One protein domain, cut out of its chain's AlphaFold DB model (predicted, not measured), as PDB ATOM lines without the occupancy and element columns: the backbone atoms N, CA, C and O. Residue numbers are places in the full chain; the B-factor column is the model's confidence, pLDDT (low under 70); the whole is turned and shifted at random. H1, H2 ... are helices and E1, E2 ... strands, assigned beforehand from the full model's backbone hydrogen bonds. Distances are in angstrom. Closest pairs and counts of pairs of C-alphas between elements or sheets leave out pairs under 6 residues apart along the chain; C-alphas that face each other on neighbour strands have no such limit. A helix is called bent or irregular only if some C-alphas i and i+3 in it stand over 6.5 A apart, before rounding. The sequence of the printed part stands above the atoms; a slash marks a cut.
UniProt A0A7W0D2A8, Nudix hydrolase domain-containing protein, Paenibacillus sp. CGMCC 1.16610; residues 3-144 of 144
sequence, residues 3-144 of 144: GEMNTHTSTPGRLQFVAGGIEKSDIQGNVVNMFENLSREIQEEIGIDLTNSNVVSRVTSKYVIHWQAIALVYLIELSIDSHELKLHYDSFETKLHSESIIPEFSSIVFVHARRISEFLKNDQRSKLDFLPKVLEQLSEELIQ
ATOM      1  N   GLY A   3      17.007 -42.523 -27.634       97.75
ATOM      2  CA  GLY A   3      16.128 -41.743 -26.762       97.75
ATOM      3  C   GLY A   3      16.739 -41.544 -25.379       97.75
ATOM      4  O   GLY A   3      17.422 -42.432 -24.868       97.75
ATOM      5  N   GLU A   4      16.522 -40.376 -24.781       98.00
ATOM      6  CA  GLU A   4      16.758 -40.141 -23.357       98.00
ATOM      7  C   GLU A   4      15.460 -40.350 -22.592       98.00
ATOM      8  O   GLU A   4      14.454 -39.713 -22.891       98.00
ATOM      9  N   MET A   5      15.483 -41.223 -21.593       97.75
ATOM     10  CA  MET A   5      14.294 -41.581 -20.834       97.75
ATOM     11  C   MET A   5      13.812 -40.455 -19.926       97.75
ATOM     12  O   MET A   5      14.589 -39.807 -19.219       97.75
ATOM     13  N   ASN A   6      12.500 -40.266 -19.895       96.88
ATOM     14  CA  ASN A   6      11.817 -39.313 -19.037       96.88
ATOM     15  C   ASN A   6      11.784 -39.799 -17.574       96.88
ATOM     16  O   ASN A   6      12.011 -40.974 -17.269       96.88
ATOM     17  N   THR A   7      11.504 -38.893 -16.636       96.44
ATOM     18  CA  THR A   7      11.664 -39.127 -15.191       96.44
ATOM     19  C   THR A   7      10.689 -40.137 -14.596       96.44
ATOM     20  O   THR A   7      10.938 -40.649 -13.510       96.44
ATOM     21  N   HIS A   8       9.570 -40.394 -15.272       94.62
ATOM     22  CA  HIS A   8       8.510 -41.293 -14.809       94.62
ATOM     23  C   HIS A   8       8.699 -42.748 -15.270       94.62
ATOM     24  O   HIS A   8       7.903 -43.610 -14.908       94.62
ATOM     25  N   THR A   9       9.728 -43.018 -16.074       94.44
ATOM     26  CA  THR A   9       9.978 -44.340 -16.664       94.44
ATOM     27  C   THR A   9      10.776 -45.252 -15.725       94.44
ATOM     28  O   THR A   9      11.230 -44.837 -14.658       94.44
ATOM     29  N   SER A  10      10.977 -46.515 -16.114       90.56
ATOM     30  CA  SER A  10      11.744 -47.499 -15.329       90.56
ATOM     31  C   SER A  10      13.254 -47.230 -15.301       90.56
ATOM     32  O   SER A  10      13.957 -47.726 -14.418       90.56
ATOM     33  N   THR A  11      13.766 -46.432 -16.246       92.94
ATOM     34  CA  THR A  11      15.191 -46.092 -16.361       92.94
ATOM     35  C   THR A  11      15.439 -44.584 -16.558       92.94
ATOM     36  O   THR A  11      16.090 -44.187 -17.526       92.94
ATOM     37  N   PRO A  12      14.990 -43.715 -15.628       96.75
ATOM     38  CA  PRO A  12      15.037 -42.259 -15.782       96.75
ATOM     39  C   PRO A  12      16.405 -41.700 -16.187       96.75
ATOM     40  O   PRO A  12      17.425 -42.036 -15.580       96.75
ATOM     41  N   GLY A  13      16.428 -40.822 -17.195       96.69
ATOM     42  CA  GLY A  13      17.633 -40.130 -17.670       96.69
ATOM     43  C   GLY A  13      18.674 -41.027 -18.348       96.69
ATOM     44  O   GLY A  13      19.752 -40.546 -18.711       96.69
ATOM     45  N   ARG A  14      18.404 -42.330 -18.515       97.62
ATOM     46  CA  ARG A  14      19.277 -43.210 -19.295       97.62
ATOM     47  C   ARG A  14      19.011 -43.030 -20.782       97.62
ATOM     48  O   ARG A  14      17.893 -42.771 -21.210       97.62
ATOM     49  N   LEU A  15      20.058 -43.224 -21.566       98.50
ATOM     50  CA  LEU A  15      19.982 -43.338 -23.009       98.50
ATOM     51  C   LEU A  15      19.686 -44.788 -23.411       98.50
ATOM     52  O   LEU A  15      20.383 -45.699 -22.947       98.50
ATOM     53  N   GLN A  16      18.708 -44.994 -24.295       97.06
ATOM     54  CA  GLN A  16      18.352 -46.307 -24.848       97.06
ATOM     55  C   GLN A  16      17.827 -46.229 -26.292       97.06
ATOM     56  O   GLN A  16      17.613 -45.150 -26.841       97.06
ATOM     57  N   PHE A  17      17.683 -47.383 -26.942       97.12
ATOM     58  CA  PHE A  17      16.887 -47.482 -28.170       97.12
ATOM     59  C   PHE A  17      15.396 -47.467 -27.832       97.12
ATOM     60  O   PHE A  17      15.046 -47.691 -26.676       97.12
ATOM     61  N   VAL A  18      14.551 -47.270 -28.846       96.88
ATOM     62  CA  VAL A  18      13.126 -47.607 -28.723       96.88
ATOM     63  C   VAL A  18      12.999 -49.075 -28.353       96.88
ATOM     64  O   VAL A  18      13.631 -49.917 -29.007       96.88
ATOM     65  N   ALA A  19      12.265 -49.370 -27.285       93.56
ATOM     66  CA  ALA A  19      12.170 -50.712 -26.746       93.56
ATOM     67  C   ALA A  19      11.019 -50.836 -25.749       93.56
ATOM     68  O   ALA A  19      11.008 -50.160 -24.726       93.56
ATOM     69  N   GLY A  20      10.205 -51.872 -25.928       92.31
ATOM     70  CA  GLY A  20       9.268 -52.311 -24.907       92.31
ATOM     71  C   GLY A  20       9.166 -53.824 -24.802       92.31
ATOM     72  O   GLY A  20       9.882 -54.592 -25.456       92.31
ATOM     73  N   GLY A  21       8.344 -54.250 -23.851       93.19
ATOM     74  CA  GLY A  21       8.150 -55.654 -23.523       93.19
ATOM     75  C   GLY A  21       7.178 -56.338 -24.477       93.19
ATOM     76  O   GLY A  21       6.346 -55.703 -25.115       93.19
ATOM     77  N   ILE A  22       7.248 -57.668 -24.532       93.56
ATOM     78  CA  ILE A  22       6.208 -58.469 -25.181       93.56
ATOM     79  C   ILE A  22       4.956 -58.422 -24.307       93.56
ATOM     80  O   ILE A  22       4.989 -58.821 -23.139       93.56
ATOM     81  N   GLU A  23       3.848 -57.991 -24.892       93.75
ATOM     82  CA  GLU A  23       2.545 -57.979 -24.244       93.75
ATOM     83  C   GLU A  23       1.705 -59.196 -24.634       93.75
ATOM     84  O   GLU A  23       1.988 -59.921 -25.586       93.75
ATOM     85  N   LYS A  24       0.611 -59.433 -23.902       92.81
ATOM     86  CA  LYS A  24      -0.309 -60.541 -24.202       92.81
ATOM     87  C   LYS A  24      -0.934 -60.419 -25.600       92.81
ATOM     88  O   LYS A  24      -1.228 -61.440 -26.215       92.81
ATOM     89  N   SER A  25      -1.157 -59.193 -26.067       92.62
ATOM     90  CA  SER A  25      -1.637 -58.853 -27.414       92.62
ATOM     91  C   SER A  25      -0.679 -59.314 -28.514       92.62
ATOM     92  O   SER A  25      -1.146 -59.696 -29.583       92.62
ATOM     93  N   ASP A  26       0.624 -59.365 -28.232       93.06
ATOM     94  CA  ASP A  26       1.658 -59.783 -29.184       93.06
ATOM     95  C   ASP A  26       1.733 -61.320 -29.333       93.06
ATOM     96  O   ASP A  26       2.501 -61.839 -30.146       93.06
ATOM     97  N   ILE A  27       0.962 -62.080 -28.541       95.31
ATOM     98  CA  ILE A  27       1.015 -63.547 -28.485       95.31
ATOM     99  C   ILE A  27      -0.187 -64.162 -29.204       95.31
ATOM    100  O   ILE A  27      -1.335 -64.055 -28.770       95.31
ATOM    101  N   GLN A  28       0.094 -64.918 -30.263       94.25
ATOM    102  CA  GLN A  28      -0.884 -65.678 -31.032       94.25
ATOM    103  C   GLN A  28      -0.679 -67.178 -30.777       94.25
ATOM    104  O   GLN A  28       0.139 -67.851 -31.407       94.25
ATOM    105  N   GLY A  29      -1.405 -67.715 -29.791       94.31
ATOM    106  CA  GLY A  29      -1.241 -69.099 -29.345       94.31
ATOM    107  C   GLY A  29       0.103 -69.309 -28.643       94.31
ATOM    108  O   GLY A  29       0.296 -68.842 -27.527       94.31
ATOM    109  N   ASN A  30       1.018 -70.034 -29.287       94.94
ATOM    110  CA  ASN A  30       2.380 -70.292 -28.804       94.94
ATOM    111  C   ASN A  30       3.458 -69.520 -29.589       94.94
ATOM    112  O   ASN A  30       4.640 -69.846 -29.476       94.94
ATOM    113  N   VAL A  31       3.060 -68.534 -30.397       96.25
ATOM    114  CA  VAL A  31       3.948 -67.715 -31.230       96.25
ATOM    115  C   VAL A  31       3.857 -66.258 -30.787       96.25
ATOM    116  O   VAL A  31       2.765 -65.753 -30.551       96.25
ATOM    117  N   VAL A  32       5.002 -65.582 -30.695       95.00
ATOM    118  CA  VAL A  32       5.065 -64.130 -30.483       95.00
ATOM    119  C   VAL A  32       5.231 -63.442 -31.834       95.00
ATOM    120  O   VAL A  32       6.153 -63.771 -32.585       95.00
ATOM    121  N   ASN A  33       4.367 -62.478 -32.141       95.06
ATOM    122  CA  ASN A  33       4.502 -61.640 -33.321       95.06
ATOM    123  C   ASN A  33       5.466 -60.480 -33.044       95.06
ATOM    124  O   ASN A  33       5.080 -59.388 -32.637       95.06
ATOM    125  N   MET A  34       6.753 -60.731 -33.289       94.56
ATOM    126  CA  MET A  34       7.805 -59.746 -33.023       94.56
ATOM    127  C   MET A  34       7.691 -58.477 -33.876       94.56
ATOM    128  O   MET A  34       8.187 -57.435 -33.460       94.56
ATOM    129  N   PHE A  35       7.082 -58.553 -35.064       93.62
ATOM    130  CA  PHE A  35       6.915 -57.376 -35.915       93.62
ATOM    131  C   PHE A  35       5.774 -56.482 -35.421       93.62
ATOM    132  O   PHE A  35       5.933 -55.268 -35.414       93.62
ATOM    133  N   GLU A  36       4.661 -57.064 -34.963       93.38
ATOM    134  CA  GLU A  36       3.578 -56.298 -34.326       93.38
ATOM    135  C   GLU A  36       4.065 -55.609 -33.052       93.38
ATOM    136  O   GLU A  36       3.844 -54.410 -32.907       93.38
ATOM    137  N   ASN A  37       4.816 -56.325 -32.206       96.12
ATOM    138  CA  ASN A  37       5.462 -55.740 -31.033       96.12
ATOM    139  C   ASN A  37       6.360 -54.553 -31.431       96.12
ATOM    140  O   ASN A  37       6.118 -53.431 -31.002       96.12
ATOM    141  N   LEU A  38       7.329 -54.762 -32.331       96.88
ATOM    142  CA  LEU A  38       8.231 -53.700 -32.794       96.88
ATOM    143  C   LEU A  38       7.475 -52.499 -33.384       96.88
ATOM    144  O   LEU A  38       7.838 -51.353 -33.127       96.88
ATOM    145  N   SER A  39       6.444 -52.751 -34.194       96.12
ATOM    146  CA  SER A  39       5.646 -51.699 -34.824       96.12
ATOM    147  C   SER A  39       4.854 -50.895 -33.802       96.12
ATOM    148  O   SER A  39       4.727 -49.685 -33.973       96.12
ATOM    149  N   ARG A  40       4.332 -51.546 -32.759       96.19
ATOM    150  CA  ARG A  40       3.627 -50.881 -31.665       96.19
ATOM    151  C   ARG A  40       4.579 -49.980 -30.878       96.19
ATOM    152  O   ARG A  40       4.313 -48.788 -30.803       96.19
ATOM    153  N   GLU A  41       5.718 -50.504 -30.421       96.94
ATOM    154  CA  GLU A  41       6.696 -49.729 -29.635       96.94
ATOM    155  C   GLU A  41       7.230 -48.512 -30.417       96.94
ATOM    156  O   GLU A  41       7.304 -47.398 -29.905       96.94
ATOM    157  N   ILE A  42       7.543 -48.676 -31.710       97.19
ATOM    158  CA  ILE A  42       7.998 -47.563 -32.564       97.19
ATOM    159  C   ILE A  42       6.903 -46.504 -32.759       97.19
ATOM    160  O   ILE A  42       7.190 -45.301 -32.770       97.19
ATOM    161  N   GLN A  43       5.646 -46.925 -32.892       96.00
ATOM    162  CA  GLN A  43       4.523 -46.004 -33.016       96.00
ATOM    163  C   GLN A  43       4.228 -45.275 -31.693       96.00
ATOM    164  O   GLN A  43       3.882 -44.094 -31.728       96.00
ATOM    165  N   GLU A  44       4.366 -45.954 -30.555       95.12
ATOM    166  CA  GLU A  44       4.109 -45.422 -29.210       95.12
ATOM    167  C   GLU A  44       5.207 -44.467 -28.734       95.12
ATOM    168  O   GLU A  44       4.903 -43.429 -28.150       95.12
ATOM    169  N   GLU A  45       6.476 -44.763 -29.016       96.19
ATOM    170  CA  GLU A  45       7.586 -43.953 -28.510       96.19
ATOM    171  C   GLU A  45       7.980 -42.800 -29.442       96.19
ATOM    172  O   GLU A  45       8.399 -41.744 -28.964       96.19
ATOM    173  N   ILE A  46       7.873 -42.973 -30.768       96.56
ATOM    174  CA  ILE A  46       8.325 -41.958 -31.744       96.56
ATOM    175  C   ILE A  46       7.333 -41.665 -32.873       96.56
ATOM    176  O   ILE A  46       7.639 -40.884 -33.778       96.56
ATOM    177  N   GLY A  47       6.148 -42.275 -32.851       97.06
ATOM    178  CA  GLY A  47       5.079 -41.964 -33.795       97.06
ATOM    179  C   GLY A  47       5.307 -42.443 -35.230       97.06
ATOM    180  O   GLY A  47       4.643 -41.925 -36.129       97.06
ATOM    181  N   ILE A  48       6.262 -43.344 -35.481       97.56
ATOM    182  CA  ILE A  48       6.573 -43.843 -36.830       97.56
ATOM    183  C   ILE A  48       5.755 -45.109 -37.117       97.56
ATOM    184  O   ILE A  48       5.798 -46.074 -36.361       97.56
ATOM    185  N   ASP A  49       5.081 -45.137 -38.265       97.06
ATOM    186  CA  ASP A  49       4.413 -46.335 -38.779       97.06
ATOM    187  C   ASP A  49       5.394 -47.151 -39.633       97.06
ATOM    188  O   ASP A  49       5.811 -46.711 -40.710       97.06
ATOM    189  N   LEU A  50       5.747 -48.357 -39.175       97.00
ATOM    190  CA  LEU A  50       6.675 -49.243 -39.887       97.00
ATOM    191  C   LEU A  50       6.135 -49.786 -41.211       97.00
ATOM    192  O   LEU A  50       6.908 -50.293 -42.024       97.00
ATOM    193  N   THR A  51       4.830 -49.676 -41.450       95.69
ATOM    194  CA  THR A  51       4.198 -50.078 -42.709       95.69
ATOM    195  C   THR A  51       4.202 -48.956 -43.753       95.69
ATOM    196  O   THR A  51       3.968 -49.204 -44.940       95.69
ATOM    197  N   ASN A  52       4.540 -47.725 -43.354       96.88
ATOM    198  CA  ASN A  52       4.616 -46.587 -44.260       96.88
ATOM    199  C   ASN A  52       5.908 -46.615 -45.090       96.88
ATOM    200  O   ASN A  52       6.930 -46.034 -44.721       96.88
ATOM    201  N   SER A  53       5.826 -47.228 -46.270       95.12
ATOM    202  CA  SER A  53       6.939 -47.339 -47.229       95.12
ATOM    203  C   SER A  53       7.513 -46.008 -47.746       95.12
ATOM    204  O   SER A  53       8.612 -45.998 -48.297       95.12
ATOM    205  N   ASN A  54       6.823 -44.874 -47.557       95.62
ATOM    206  CA  ASN A  54       7.392 -43.559 -47.881       95.62
ATOM    207  C   ASN A  54       8.386 -43.078 -46.814       95.62
ATOM    208  O   ASN A  54       9.234 -42.239 -47.104       95.62
ATOM    209  N   VAL A  55       8.278 -43.594 -45.589       97.12
ATOM    210  CA  VAL A  55       9.106 -43.202 -44.440       97.12
ATOM    211  C   VAL A  55      10.114 -44.290 -44.094       97.12
ATOM    212  O   VAL A  55      11.261 -43.974 -43.796       97.12
ATOM    213  N   VAL A  56       9.719 -45.561 -44.161       98.00
ATOM    214  CA  VAL A  56      10.560 -46.710 -43.807       98.00
ATOM    215  C   VAL A  56      10.995 -47.439 -45.069       98.00
ATOM    216  O   VAL A  56      10.169 -47.932 -45.832       98.00
ATOM    217  N   SER A  57      12.308 -47.530 -45.278       97.62
ATOM    218  CA  SER A  57      12.883 -48.225 -46.431       97.62
ATOM    219  C   SER A  57      13.166 -49.696 -46.138       97.62
ATOM    220  O   SER A  57      13.000 -50.545 -47.017       97.62
ATOM    221  N   ARG A  58      13.599 -50.020 -44.912       97.56
ATOM    222  CA  ARG A  58      13.966 -51.389 -44.531       97.56
ATOM    223  C   ARG A  58      13.913 -51.608 -43.022       97.56
ATOM    224  O   ARG A  58      14.303 -50.744 -42.244       97.56
ATOM    225  N   VAL A  59      13.511 -52.815 -42.621       97.75
ATOM    226  CA  VAL A  59      13.613 -53.320 -41.244       97.75
ATOM    227  C   VAL A  59      14.391 -54.630 -41.266       97.75
ATOM    228  O   VAL A  59      14.045 -55.542 -42.012       97.75
ATOM    229  N   THR A  60      15.457 -54.725 -40.471       96.81
ATOM    230  CA  THR A  60      16.348 -55.896 -40.434       96.81
ATOM    231  C   THR A  60      16.613 -56.313 -38.995       96.81
ATOM    232  O   THR A  60      17.014 -55.481 -38.184       96.81
ATOM    233  N   SER A  61      16.443 -57.592 -38.658       96.31
ATOM    234  CA  SER A  61      16.919 -58.124 -37.376       96.31
ATOM    235  C   SER A  61      18.448 -58.209 -37.371       96.31
ATOM    236  O   SER A  61      19.064 -58.607 -38.359       96.31
ATOM    237  N   LYS A  62      19.076 -57.806 -36.266       95.75
ATOM    238  CA  LYS A  62      20.539 -57.722 -36.157       95.75
ATOM    239  C   LYS A  62      21.100 -58.620 -35.072       95.75
ATOM    240  O   LYS A  62      21.927 -59.481 -35.356       95.75
ATOM    241  N   TYR A  63      20.642 -58.441 -33.838       96.44
ATOM    242  CA  TYR A  63      21.271 -59.071 -32.681       96.44
ATOM    243  C   TYR A  63      20.238 -59.679 -31.747       96.44
ATOM    244  O   TYR A  63      19.171 -59.109 -31.552       96.44
ATOM    245  N   VAL A  64      20.593 -60.789 -31.107       96.38
ATOM    246  CA  VAL A  64      19.945 -61.229 -29.870       96.38
ATOM    247  C   VAL A  64      20.889 -60.877 -28.733       96.38
ATOM    248  O   VAL A  64      22.032 -61.332 -28.709       96.38
ATOM    249  N   ILE A  65      20.426 -60.041 -27.815       94.88
ATOM    250  CA  ILE A  65      21.210 -59.559 -26.677       94.88
ATOM    251  C   ILE A  65      20.638 -60.109 -25.374       94.88
ATOM    252  O   ILE A  65      19.451 -60.420 -25.286       94.88
ATOM    253  N   HIS A  66      21.489 -60.218 -24.356       92.25
ATOM    254  CA  HIS A  66      21.100 -60.658 -23.021       92.25
ATOM    255  C   HIS A  66      21.641 -59.691 -21.962       92.25
ATOM    256  O   HIS A  66      22.854 -59.512 -21.845       92.25
ATOM    257  N   TRP A  67      20.738 -59.088 -21.187       83.69
ATOM    258  CA  TRP A  67      21.041 -58.240 -20.032       83.69
ATOM    259  C   TRP A  67      19.909 -58.376 -18.997       83.69
ATOM    260  O   TRP A  67      18.937 -57.638 -19.005       83.69
ATOM    261  N   GLN A  68      19.948 -59.394 -18.133       88.06
ATOM    262  CA  GLN A  68      18.839 -59.733 -17.206       88.06
ATOM    263  C   GLN A  68      17.516 -60.163 -17.894       88.06
ATOM    264  O   GLN A  68      16.696 -60.835 -17.278       88.06
ATOM    265  N   ALA A  69      17.344 -59.836 -19.174       89.12
ATOM    266  CA  ALA A  69      16.329 -60.286 -20.112       89.12
ATOM    267  C   ALA A  69      16.989 -60.569 -21.472       89.12
ATOM    268  O   ALA A  69      18.130 -60.167 -21.714       89.12
ATOM    269  N   ILE A  70      16.279 -61.268 -22.355       93.12
ATOM    270  CA  ILE A  70      16.683 -61.462 -23.751       93.12
ATOM    271  C   ILE A  70      15.879 -60.491 -24.612       93.12
ATOM    272  O   ILE A  70      14.662 -60.421 -24.453       93.12
ATOM    273  N   ALA A  71      16.529 -59.796 -25.546       93.56
ATOM    274  CA  ALA A  71      15.817 -59.041 -26.575       93.56
ATOM    275  C   ALA A  71      16.429 -59.192 -27.958       93.56
ATOM    276  O   ALA A  71      17.607 -59.519 -28.123       93.56
ATOM    277  N   LEU A  72      15.585 -58.925 -28.948       95.94
ATOM    278  CA  LEU A  72      15.926 -58.890 -30.355       95.94
ATOM    279  C   LEU A  72      16.087 -57.432 -30.785       95.94
ATOM    280  O   LEU A  72      15.175 -56.628 -30.627       95.94
ATOM    281  N   VAL A  73      17.252 -57.097 -31.325       96.56
ATOM    282  CA  VAL A  73      17.576 -55.759 -31.814       96.56
ATOM    283  C   VAL A  73      17.327 -55.701 -33.310       96.56
ATOM    284  O   VAL A  73      17.815 -56.551 -34.061       96.56
ATOM    285  N   TYR A  74      16.625 -54.657 -33.736       97.75
ATOM    286  CA  TYR A  74      16.363 -54.359 -35.137       97.75
ATOM    287  C   TYR A  74      17.090 -53.090 -35.578       97.75
ATOM    288  O   TYR A  74      17.215 -52.127 -34.822       97.75
ATOM    289  N   LEU A  75      17.543 -53.088 -36.829       97.38
ATOM    290  CA  LEU A  75      17.940 -51.893 -37.556       97.38
ATOM    291  C   LEU A  75      16.779 -51.464 -38.455       97.38
ATOM    292  O   LEU A  75      16.333 -52.237 -39.306       97.38
ATOM    293  N   ILE A  76      16.323 -50.231 -38.259       97.69
ATOM    294  CA  ILE A  76      15.260 -49.603 -39.041       97.69
ATOM    295  C   ILE A  76      15.895 -48.479 -39.847       97.69
ATOM    296  O   ILE A  76      16.480 -47.550 -39.289       97.69
ATOM    297  N   GLU A  77      15.803 -48.590 -41.164       97.44
ATOM    298  CA  GLU A  77      16.319 -47.606 -42.100       97.44
ATOM    299  C   GLU A  77      15.163 -46.766 -42.619       97.44
ATOM    300  O   GLU A  77      14.158 -47.286 -43.113       97.44
ATOM    301  N   LEU A  78      15.314 -45.453 -42.495       97.94
ATOM    302  CA  LEU A  78      14.317 -44.487 -42.923       97.94
ATOM    303  C   LEU A  78      14.717 -43.877 -44.265       97.94
ATOM    304  O   LEU A  78      15.899 -43.748 -44.576       97.94
ATOM    305  N   SER A  79      13.713 -43.505 -45.049       98.12
ATOM    306  CA  SER A  79      13.862 -42.742 -46.293       98.12
ATOM    307  C   SER A  79      13.970 -41.233 -46.044       98.12
ATOM    308  O   SER A  79      14.250 -40.490 -46.980       98.12
ATOM    309  N   ILE A  80      13.743 -40.798 -44.802       97.44
ATOM    310  CA  ILE A  80      13.828 -39.409 -44.344       97.44
ATOM    311  C   ILE A  80      15.128 -39.162 -43.572       97.44
ATOM    312  O   ILE A  80      15.701 -40.086 -42.984       97.44
ATOM    313  N   ASP A  81      15.591 -37.918 -43.551       97.44
ATOM    314  CA  ASP A  81      16.800 -37.537 -42.825       97.44
ATOM    315  C   ASP A  81      16.549 -37.237 -41.329       97.44
ATOM    316  O   ASP A  81      15.435 -37.314 -40.805       97.44
ATOM    317  N   SER A  82      17.616 -36.906 -40.593       97.19
ATOM    318  CA  SER A  82      17.519 -36.594 -39.159       97.19
ATOM    319  C   SER A  82      16.733 -35.315 -38.850       97.19
ATOM    320  O   SER A  82      16.203 -35.189 -37.749       97.19
ATOM    321  N   HIS A  83      16.692 -34.350 -39.774       97.81
ATOM    322  CA  HIS A  83      15.922 -33.121 -39.605       97.81
ATOM    323  C   HIS A  83      14.427 -33.408 -39.764       97.81
ATOM    324  O   HIS A  83      13.639 -33.031 -38.899       97.81
ATOM    325  N   GLU A  84      14.052 -34.147 -40.806       98.00
ATOM    326  CA  GLU A  84      12.679 -34.595 -41.039       98.00
ATOM    327  C   GLU A  84      12.170 -35.478 -39.893       98.00
ATOM    328  O   GLU A  84      11.078 -35.246 -39.374       98.00
ATOM    329  N   LEU A  85      12.986 -36.427 -39.417       97.69
ATOM    330  CA  LEU A  85      12.635 -37.255 -38.260       97.69
ATOM    331  C   LEU A  85      12.465 -36.419 -36.982       97.69
ATOM    332  O   LEU A  85      11.587 -36.707 -36.171       97.69
ATOM    333  N   LYS A  86      13.269 -35.363 -36.794       97.88
ATOM    334  CA  LYS A  86      13.108 -34.451 -35.655       97.88
ATOM    335  C   LYS A  86      11.791 -33.674 -35.738       97.88
ATOM    336  O   LYS A  86      11.075 -33.626 -34.745       97.88
ATOM    337  N   LEU A  87      11.443 -33.132 -36.907       98.00
ATOM    338  CA  LEU A  87      10.162 -32.442 -37.115       98.00
ATOM    339  C   LEU A  87       8.960 -33.371 -36.893       98.00
ATOM    340  O   LEU A  87       7.963 -32.967 -36.288       98.00
ATOM    341  N   HIS A  88       9.063 -34.619 -37.360       97.56
ATOM    342  CA  HIS A  88       8.066 -35.658 -37.104       97.56
ATOM    343  C   HIS A  88       7.900 -35.907 -35.604       97.56
ATOM    344  O   HIS A  88       6.783 -35.831 -35.094       97.56
ATOM    345  N   TYR A  89       9.005 -36.140 -34.891       97.81
ATOM    346  CA  TYR A  89       8.982 -36.386 -33.449       97.81
ATOM    347  C   TYR A  89       8.417 -35.192 -32.665       97.81
ATOM    348  O   TYR A  89       7.589 -35.387 -31.785       97.81
ATOM    349  N   ASP A  90       8.771 -33.956 -33.021       97.44
ATOM    350  CA  ASP A  90       8.247 -32.749 -32.361       97.44
ATOM    351  C   ASP A  90       6.728 -32.598 -32.546       97.44
ATOM    352  O   ASP A  90       5.999 -32.212 -31.625       97.44
ATOM    353  N   SER A  91       6.232 -32.943 -33.736       97.44
ATOM    354  CA  SER A  91       4.795 -32.963 -34.027       97.44
ATOM    355  C   SER A  91       4.082 -34.067 -33.241       97.44
ATOM    356  O   SER A  91       2.996 -33.844 -32.701       97.44
ATOM    357  N   PHE A  92       4.700 -35.246 -33.152       97.50
ATOM    358  CA  PHE A  92       4.207 -36.370 -32.362       97.50
ATOM    359  C   PHE A  92       4.133 -36.021 -30.871       97.50
ATOM    360  O   PHE A  92       3.087 -36.202 -30.250       97.50
ATOM    361  N   GLU A  93       5.188 -35.422 -30.320       96.75
ATOM    362  CA  GLU A  93       5.245 -34.990 -28.924       96.75
ATOM    363  C   GLU A  93       4.153 -33.953 -28.621       96.75
ATOM    364  O   GLU A  93       3.413 -34.076 -27.646       96.75
ATOM    365  N   THR A  94       3.976 -32.971 -29.513       97.00
ATOM    366  CA  THR A  94       2.915 -31.957 -29.398       97.00
ATOM    367  C   THR A  94       1.525 -32.595 -29.356       97.00
ATOM    368  O   THR A  94       0.672 -32.172 -28.572       97.00
ATOM    369  N   LYS A  95       1.290 -33.633 -30.172       97.31
ATOM    370  CA  LYS A  95       0.032 -34.383 -30.159       97.31
ATOM    371  C   LYS A  95      -0.176 -35.093 -28.818       97.31
ATOM    372  O   LYS A  95      -1.245 -34.927 -28.232       97.31
ATOM    373  N   LEU A  96       0.825 -35.813 -28.311       97.06
ATOM    374  CA  LEU A  96       0.729 -36.506 -27.019       97.06
ATOM    375  C   LEU A  96       0.401 -35.539 -25.875       97.06
ATOM    376  O   LEU A  96      -0.529 -35.787 -25.106       97.06
ATOM    377  N   HIS A  97       1.073 -34.385 -25.821       95.19
ATOM    378  CA  HIS A  97       0.786 -33.358 -24.813       95.19
ATOM    379  C   HIS A  97      -0.644 -32.820 -24.917       95.19
ATOM    380  O   HIS A  97      -1.289 -32.588 -23.893       95.19
ATOM    381  N   SER A  98      -1.177 -32.663 -26.134       97.06
ATOM    382  CA  SER A  98      -2.575 -32.246 -26.337       97.06
ATOM    383  C   SER A  98      -3.589 -33.274 -25.814       97.06
ATOM    384  O   SER A  98      -4.693 -32.907 -25.413       97.06
ATOM    385  N   GLU A  99      -3.187 -34.544 -25.748       97.06
ATOM    386  CA  GLU A  99      -3.959 -35.668 -25.210       97.06
ATOM    387  C   GLU A  99      -3.654 -35.929 -23.719       97.06
ATOM    388  O   GLU A  99      -4.187 -36.866 -23.130       97.06
ATOM    389  N   SER A 100      -2.846 -35.074 -23.072       96.69
ATOM    390  CA  SER A 100      -2.358 -35.244 -21.690       96.69
ATOM    391  C   SER A 100      -1.565 -36.540 -21.457       96.69
ATOM    392  O   SER A 100      -1.508 -37.043 -20.332       96.69
ATOM    393  N   ILE A 101      -0.940 -37.070 -22.509       96.38
ATOM    394  CA  ILE A 101      -0.051 -38.231 -22.455       96.38
ATOM    395  C   ILE A 101       1.386 -37.724 -22.322       96.38
ATOM    396  O   ILE A 101       1.810 -36.841 -23.066       96.38
ATOM    397  N   ILE A 102       2.143 -38.281 -21.375       94.12
ATOM    398  CA  ILE A 102       3.557 -37.937 -21.185       94.12
ATOM    399  C   ILE A 102       4.405 -38.906 -22.027       94.12
ATOM    400  O   ILE A 102       4.319 -40.109 -21.788       94.12
ATOM    401  N   PRO A 103       5.229 -38.421 -22.976       94.44
ATOM    402  CA  PRO A 103       6.111 -39.276 -23.770       94.44
ATOM    403  C   PRO A 103       7.186 -39.962 -22.918       94.44
ATOM    404  O   PRO A 103       7.767 -39.337 -22.020       94.44
ATOM    405  N   GLU A 104       7.510 -41.216 -23.246       94.94
ATOM    406  CA  GLU A 104       8.549 -41.990 -22.552       94.94
ATOM    407  C   GLU A 104       9.945 -41.384 -22.701       94.94
ATOM    408  O   GLU A 104      10.732 -41.381 -21.750       94.94
ATOM    409  N   PHE A 105      10.246 -40.825 -23.873       97.00
ATOM    410  CA  PHE A 105      11.467 -40.067 -24.094       97.00
ATOM    411  C   PHE A 105      11.282 -38.600 -23.708       97.00
ATOM    412  O   PHE A 105      10.343 -37.930 -24.123       97.00
ATOM    413  N   SER A 106      12.232 -38.072 -22.939       96.06
ATOM    414  CA  SER A 106      12.371 -36.633 -22.708       96.06
ATOM    415  C   SER A 106      13.011 -35.923 -23.903       96.06
ATOM    416  O   SER A 106      12.792 -34.733 -24.108       96.06
ATOM    417  N   SER A 107      13.831 -36.635 -24.681       96.19
ATOM    418  CA  SER A 107      14.419 -36.135 -25.923       96.19
ATOM    419  C   SER A 107      14.944 -37.272 -26.799       96.19
ATOM    420  O   SER A 107      15.202 -38.378 -26.324       96.19
ATOM    421  N   ILE A 108      15.168 -36.974 -28.081       97.62
ATOM    422  CA  ILE A 108      15.887 -37.851 -29.011       97.62
ATOM    423  C   ILE A 108      17.273 -37.284 -29.337       97.62
ATOM    424  O   ILE A 108      17.471 -36.076 -29.474       97.62
ATOM    425  N   VAL A 109      18.240 -38.182 -29.491       97.69
ATOM    426  CA  VAL A 109      19.654 -37.902 -29.740       97.69
ATOM    427  C   VAL A 109      20.072 -38.544 -31.060       97.69
ATOM    428  O   VAL A 109      19.909 -39.750 -31.291       97.69
ATOM    429  N   PHE A 110      20.669 -37.733 -31.928       97.88
ATOM    430  CA  PHE A 110      21.233 -38.176 -33.196       97.88
ATOM    431  C   PHE A 110      22.750 -38.277 -33.095       97.88
ATOM    432  O   PHE A 110      23.432 -37.320 -32.734       97.88
ATOM    433  N   VAL A 111      23.280 -39.448 -33.439       96.94
ATOM    434  CA  VAL A 111      24.717 -39.719 -33.466       96.94
ATOM    435  C   VAL A 111      25.057 -40.255 -34.846       96.94
ATOM    436  O   VAL A 111      24.495 -41.254 -35.288       96.94
ATOM    437  N   HIS A 112      25.971 -39.578 -35.536       95.44
ATOM    438  CA  HIS A 112      26.496 -40.064 -36.806       95.44
ATOM    439  C   HIS A 112      27.333 -41.325 -36.559       95.44
ATOM    440  O   HIS A 112      28.159 -41.315 -35.647       95.44
ATOM    441  N   ALA A 113      27.194 -42.366 -37.389       94.38
ATOM    442  CA  ALA A 113      27.873 -43.657 -37.192       94.38
ATOM    443  C   ALA A 113      29.383 -43.491 -36.930       94.38
ATOM    444  O   ALA A 113      29.888 -43.875 -35.885       94.38
ATOM    445  N   ARG A 114      30.080 -42.737 -37.792       95.56
ATOM    446  CA  ARG A 114      31.520 -42.411 -37.648       95.56
ATOM    447  C   ARG A 114      31.929 -41.701 -36.347       95.56
ATOM    448  O   ARG A 114      33.118 -41.578 -36.082       95.56
ATOM    449  N   ARG A 115      30.977 -41.182 -35.568       96.75
ATOM    450  CA  ARG A 115      31.215 -40.467 -34.305       96.75
ATOM    451  C   ARG A 115      30.739 -41.251 -33.084       96.75
ATOM    452  O   ARG A 115      30.779 -40.709 -31.986       96.75
ATOM    453  N   ILE A 116      30.317 -42.510 -33.239       97.12
ATOM    454  CA  ILE A 116      29.840 -43.328 -32.117       97.12
ATOM    455  C   ILE A 116      30.908 -43.460 -31.025       97.12
ATOM    456  O   ILE A 116      30.606 -43.198 -29.865       97.12
ATOM    457  N   SER A 117      32.166 -43.759 -31.366       96.12
ATOM    458  CA  SER A 117      33.237 -43.875 -30.360       96.12
ATOM    459  C   SER A 117      33.497 -42.559 -29.615       96.12
ATOM    460  O   SER A 117      33.721 -42.556 -28.407       96.12
ATOM    461  N   GLU A 118      33.441 -41.425 -30.321       97.69
ATOM    462  CA  GLU A 118      33.570 -40.094 -29.717       97.69
ATOM    463  C   GLU A 118      32.390 -39.801 -28.778       97.69
ATOM    464  O   GLU A 118      32.589 -39.361 -27.646       97.69
ATOM    465  N   PHE A 119      31.169 -40.092 -29.227       98.12
ATOM    466  CA  PHE A 119      29.948 -39.938 -28.444       98.12
ATOM    467  C   PHE A 119      29.994 -40.770 -27.159       98.12
ATOM    468  O   PHE A 119      29.768 -40.228 -26.082       98.12
ATOM    469  N   LEU A 120      30.348 -42.055 -27.247       97.50
ATOM    470  CA  LEU A 120      30.421 -42.943 -26.083       97.50
ATOM    471  C   LEU A 120      31.466 -42.487 -25.057       97.50
ATOM    472  O   LEU A 120      31.263 -42.685 -23.862       97.50
ATOM    473  N   LYS A 121      32.552 -41.849 -25.507       97.50
ATOM    474  CA  LYS A 121      33.597 -41.306 -24.633       97.50
ATOM    475  C   LYS A 121      33.189 -39.993 -23.956       97.50
ATOM    476  O   LYS A 121      33.528 -39.775 -22.794       97.50
ATOM    477  N   ASN A 122      32.532 -39.102 -24.693       97.75
ATOM    478  CA  ASN A 122      32.320 -37.718 -24.263       97.75
ATOM    479  C   ASN A 122      30.954 -37.492 -23.602       97.75
ATOM    480  O   ASN A 122      30.836 -36.635 -22.726       97.75
ATOM    481  N   ASP A 123      29.927 -38.246 -23.992       97.69
ATOM    482  CA  ASP A 123      28.585 -38.116 -23.435       97.69
ATOM    483  C   ASP A 123      28.509 -38.736 -22.029       97.69
ATOM    484  O   ASP A 123      28.680 -39.945 -21.855       97.69
ATOM    485  N   GLN A 124      28.228 -37.896 -21.030       96.69
ATOM    486  CA  GLN A 124      28.228 -38.275 -19.612       96.69
ATOM    487  C   GLN A 124      26.899 -38.866 -19.120       96.69
ATOM    488  O   GLN A 124      26.818 -39.296 -17.969       96.69
ATOM    489  N   ARG A 125      25.846 -38.887 -19.950       97.31
ATOM    490  CA  ARG A 125      24.562 -39.472 -19.546       97.31
ATOM    491  C   ARG A 125      24.714 -40.978 -19.390       97.31
ATOM    492  O   ARG A 125      25.447 -41.632 -20.146       97.31
ATOM    493  N   SER A 126      23.993 -41.534 -18.418       97.19
ATOM    494  CA  SER A 126      23.919 -42.982 -18.246       97.19
ATOM    495  C   SER A 126      23.316 -43.614 -19.500       97.19
ATOM    496  O   SER A 126      22.455 -43.033 -20.151       97.19
ATOM    497  N   LYS A 127      23.785 -44.800 -19.866       97.44
ATOM    498  CA  LYS A 127      23.352 -45.554 -21.050       97.44
ATOM    499  C   LYS A 127      22.864 -46.907 -20.575       97.44
ATOM    500  O   LYS A 127      23.426 -47.418 -19.607       97.44
ATOM    501  N   LEU A 128      21.839 -47.475 -21.203       95.25
ATOM    502  CA  LEU A 128      21.427 -48.852 -20.926       95.25
ATOM    503  C   LEU A 128      22.597 -49.816 -21.194       95.25
ATOM    504  O   LEU A 128      23.372 -49.586 -22.118       95.25
ATOM    505  N   ASP A 129      22.760 -50.860 -20.377       94.00
ATOM    506  CA  ASP A 129      24.029 -51.603 -20.253       94.00
ATOM    507  C   ASP A 129      24.575 -52.136 -21.587       94.00
ATOM    508  O   ASP A 129      25.776 -52.077 -21.846       94.00
ATOM    509  N   PHE A 130      23.694 -52.631 -22.457       94.44
ATOM    510  CA  PHE A 130      24.082 -53.172 -23.760       94.44
ATOM    511  C   PHE A 130      24.254 -52.099 -24.846       94.44
ATOM    512  O   PHE A 130      24.866 -52.377 -25.879       94.44
ATOM    513  N   LEU A 131      23.713 -50.890 -24.645       96.81
ATOM    514  CA  LEU A 131      23.642 -49.848 -25.670       96.81
ATOM    515  C   LEU A 131      25.027 -49.501 -26.244       96.81
ATOM    516  O   LEU A 131      25.148 -49.500 -27.471       96.81
ATOM    517  N   PRO A 132      26.085 -49.260 -25.434       97.12
ATOM    518  CA  PRO A 132      27.409 -48.952 -25.973       97.12
ATOM    519  C   PRO A 132      27.929 -50.040 -26.909       97.12
ATOM    520  O   PRO A 132      28.385 -49.737 -28.009       97.12
ATOM    521  N   LYS A 133      27.791 -51.310 -26.511       95.75
ATOM    522  CA  LYS A 133      28.330 -52.431 -27.282       95.75
ATOM    523  C   LYS A 133      27.613 -52.610 -28.617       95.75
ATOM    524  O   LYS A 133      28.266 -52.838 -29.632       95.75
ATOM    525  N   VAL A 134      26.286 -52.473 -28.619       96.88
ATOM    526  CA  VAL A 134      25.483 -52.559 -29.846       96.88
ATOM    527  C   VAL A 134      25.793 -51.394 -30.788       96.88
ATOM    528  O   VAL A 134      25.906 -51.604 -31.993       96.88
ATOM    529  N   LEU A 135      25.974 -50.178 -30.260       97.00
ATOM    530  CA  LEU A 135      26.354 -49.017 -31.068       97.00
ATOM    531  C   LEU A 135      27.734 -49.188 -31.714       97.00
ATOM    532  O   LEU A 135      27.880 -48.884 -32.894       97.00
ATOM    533  N   GLU A 136      28.732 -49.675 -30.973       96.19
ATOM    534  CA  GLU A 136      30.068 -49.956 -31.518       96.19
ATOM    535  C   GLU A 136      30.001 -50.955 -32.679       96.19
ATOM    536  O   GLU A 136      30.489 -50.656 -33.767       96.19
ATOM    537  N   GLN A 137      29.325 -52.090 -32.478       95.56
ATOM    538  CA  GLN A 137      29.175 -53.118 -33.513       95.56
ATOM    539  C   GLN A 137      28.435 -52.582 -34.743       95.56
ATOM    540  O   GLN A 137      28.902 -52.736 -35.868       95.56
ATOM    541  N   LEU A 138      27.318 -51.879 -34.537       94.31
ATOM    542  CA  LEU A 138      26.562 -51.278 -35.635       94.31
ATOM    543  C   LEU A 138      27.388 -50.228 -36.396       94.31
ATOM    544  O   LEU A 138      27.286 -50.132 -37.616       94.31
ATOM    545  N   SER A 139      28.213 -49.442 -35.698       94.56
ATOM    546  CA  SER A 139      29.105 -48.469 -36.334       94.56
ATOM    547  C   SER A 139      30.086 -49.138 -37.291       94.56
ATOM    548  O   SER A 139      30.328 -48.610 -38.373       94.56
ATOM    549  N   GLU A 140      30.681 -50.257 -36.883       93.38
ATOM    550  CA  GLU A 140      31.637 -51.001 -37.702       93.38
ATOM    551  C   GLU A 140      30.968 -51.566 -38.959       93.38
ATOM    552  O   GLU A 140      31.544 -51.470 -40.039       93.38
ATOM    553  N   GLU A 141      29.740 -52.080 -38.841       93.00
ATOM    554  CA  GLU A 141      28.964 -52.603 -39.973       93.00
ATOM    555  C   GLU A 141      28.561 -51.523 -40.987       93.00
ATOM    556  O   GLU A 141      28.542 -51.788 -42.183       93.00
ATOM    557  N   LEU A 142      28.221 -50.313 -40.529       88.88
ATOM    558  CA  LEU A 142      27.735 -49.232 -41.402       88.88
ATOM    559  C   LEU A 142      28.849 -48.458 -42.125       88.88
ATOM    560  O   LEU A 142      28.559 -47.653 -43.010       88.88
ATOM    561  N   ILE A 143      30.103 -48.608 -41.695       85.25
ATOM    562  CA  ILE A 143      31.257 -47.889 -42.262       85.25
ATOM    563  C   ILE A 143      32.001 -48.737 -43.308       85.25
ATOM    564  O   ILE A 143      32.764 -48.172 -44.096       85.25
ATOM    565  N   GLN A 144      31.777 -50.054 -43.315       64.88
ATOM    566  CA  GLN A 144      32.276 -50.986 -44.333       64.88
ATOM    567  C   GLN A 144      31.543 -50.807 -45.665       64.88
ATOM    568  O   GLN A 144      32.236 -50.904 -46.704       64.88
TER     569      GLN A 144
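What this domain is: This is residues 3 to 144 of the 144 residues of the protein "Nudix hydrolase domain-containing protein" of Paenibacillus sp. CGMCC 1.16610 (UniProt A0A7W0D2A8). A long two-stranded hairpin, E2 and E3, stands between helix H1 on one side and a helical hairpin, H3 and H4, on the other, with H4 the nearer of those two to the strands. A second, small sheet of E1 and E4 lies beside this row, level with its middle and nearer to the end of E3 at residue 78 than to its start at residue 70, and the longest helix, H2, packs over its strand E4. The printed part has 142 residues with four named helices and four named strands, in the order E1 H1 E2 E3 H2 E4 H3 H4; both two-stranded sheets, E1 - E4 and E2 - E3, are antiparallel. The class is mixed, helices and strands; the whole is compact and rounded, with a radius of gyration of the C-alphas of 15.5 A and spans of 41 by 38 by 33 A.

Where its parts are: E2, residues 56 to 66, is 27.2 A long from first to last C-alpha, beginning at C-alpha 56 (10.560, -46.710, -43.807). E3, residues 70 to 78, measures 25.7 A. H1 is residues 34 to 46, 17.8 A, and H2 is residues 82 to 98, 24.2 A. E1, residues 3 to 5, begins at C-alpha 3 (16.128, -41.743, -26.762) and measures 6.2 A; E4, residues 105 to 109, measures 10.2 A. H3, residues 113 to 122, measures 14.9 A and is irregular, with C-alphas 114 and 117 7.6 A apart. H4, residues 131 to 143, measures 18.4 A and ends at C-alpha 143 (31.257, -47.889, -42.262).

How they stand to each other: E2 and E3 are an antiparallel hairpin at 159 degrees; N 60 and O 75, at 2.9 A, and N 73 and O 63, at 2.8 A, are within hydrogen-bond range. H1 and E3 are near each other, with 6 pairs of C-alphas within 10 A. E2 and H4 are also near each other, with 6 such pairs. H3 and H4 form a helical hairpin and touch, closest at the C-alphas of Ala 113 and Ser 139, 5.0 A, with a shallow tilt of 31 degrees, opposite ways. E1 and E4 are antiparallel at 150 degrees, with N 4 and O 107 at 2.8 A. The closest C-alphas of H2 and E4, those of Lys 86 and Ile 108, are 8.0 A apart. H1 and H2 are close but not clearly touching, about perpendicular at 78 degrees; their closest C-alphas, Ile 46 and Tyr 89, are 5.9 A apart. H2 is apart from H3 and H4. In H1, H2 and H4 every O i to N i+4 pair is within hydrogen-bond range; in H3, 4 of 6 are.

The domain as a whole: The two C-alphas farthest apart, those of Gly 29 and Asn 122, are 46.2 A apart. The printed part has no cut. The link from E1 to H1, 28 residues, is long; within it residues 15 to 16 pair antiparallel with residues 3 to 4 of E1, and residues 27 to 28 with 31 to 32. The mean pLDDT of the printed part is 95.6, and residue 144, the chain's last, is the one printed residue under 70.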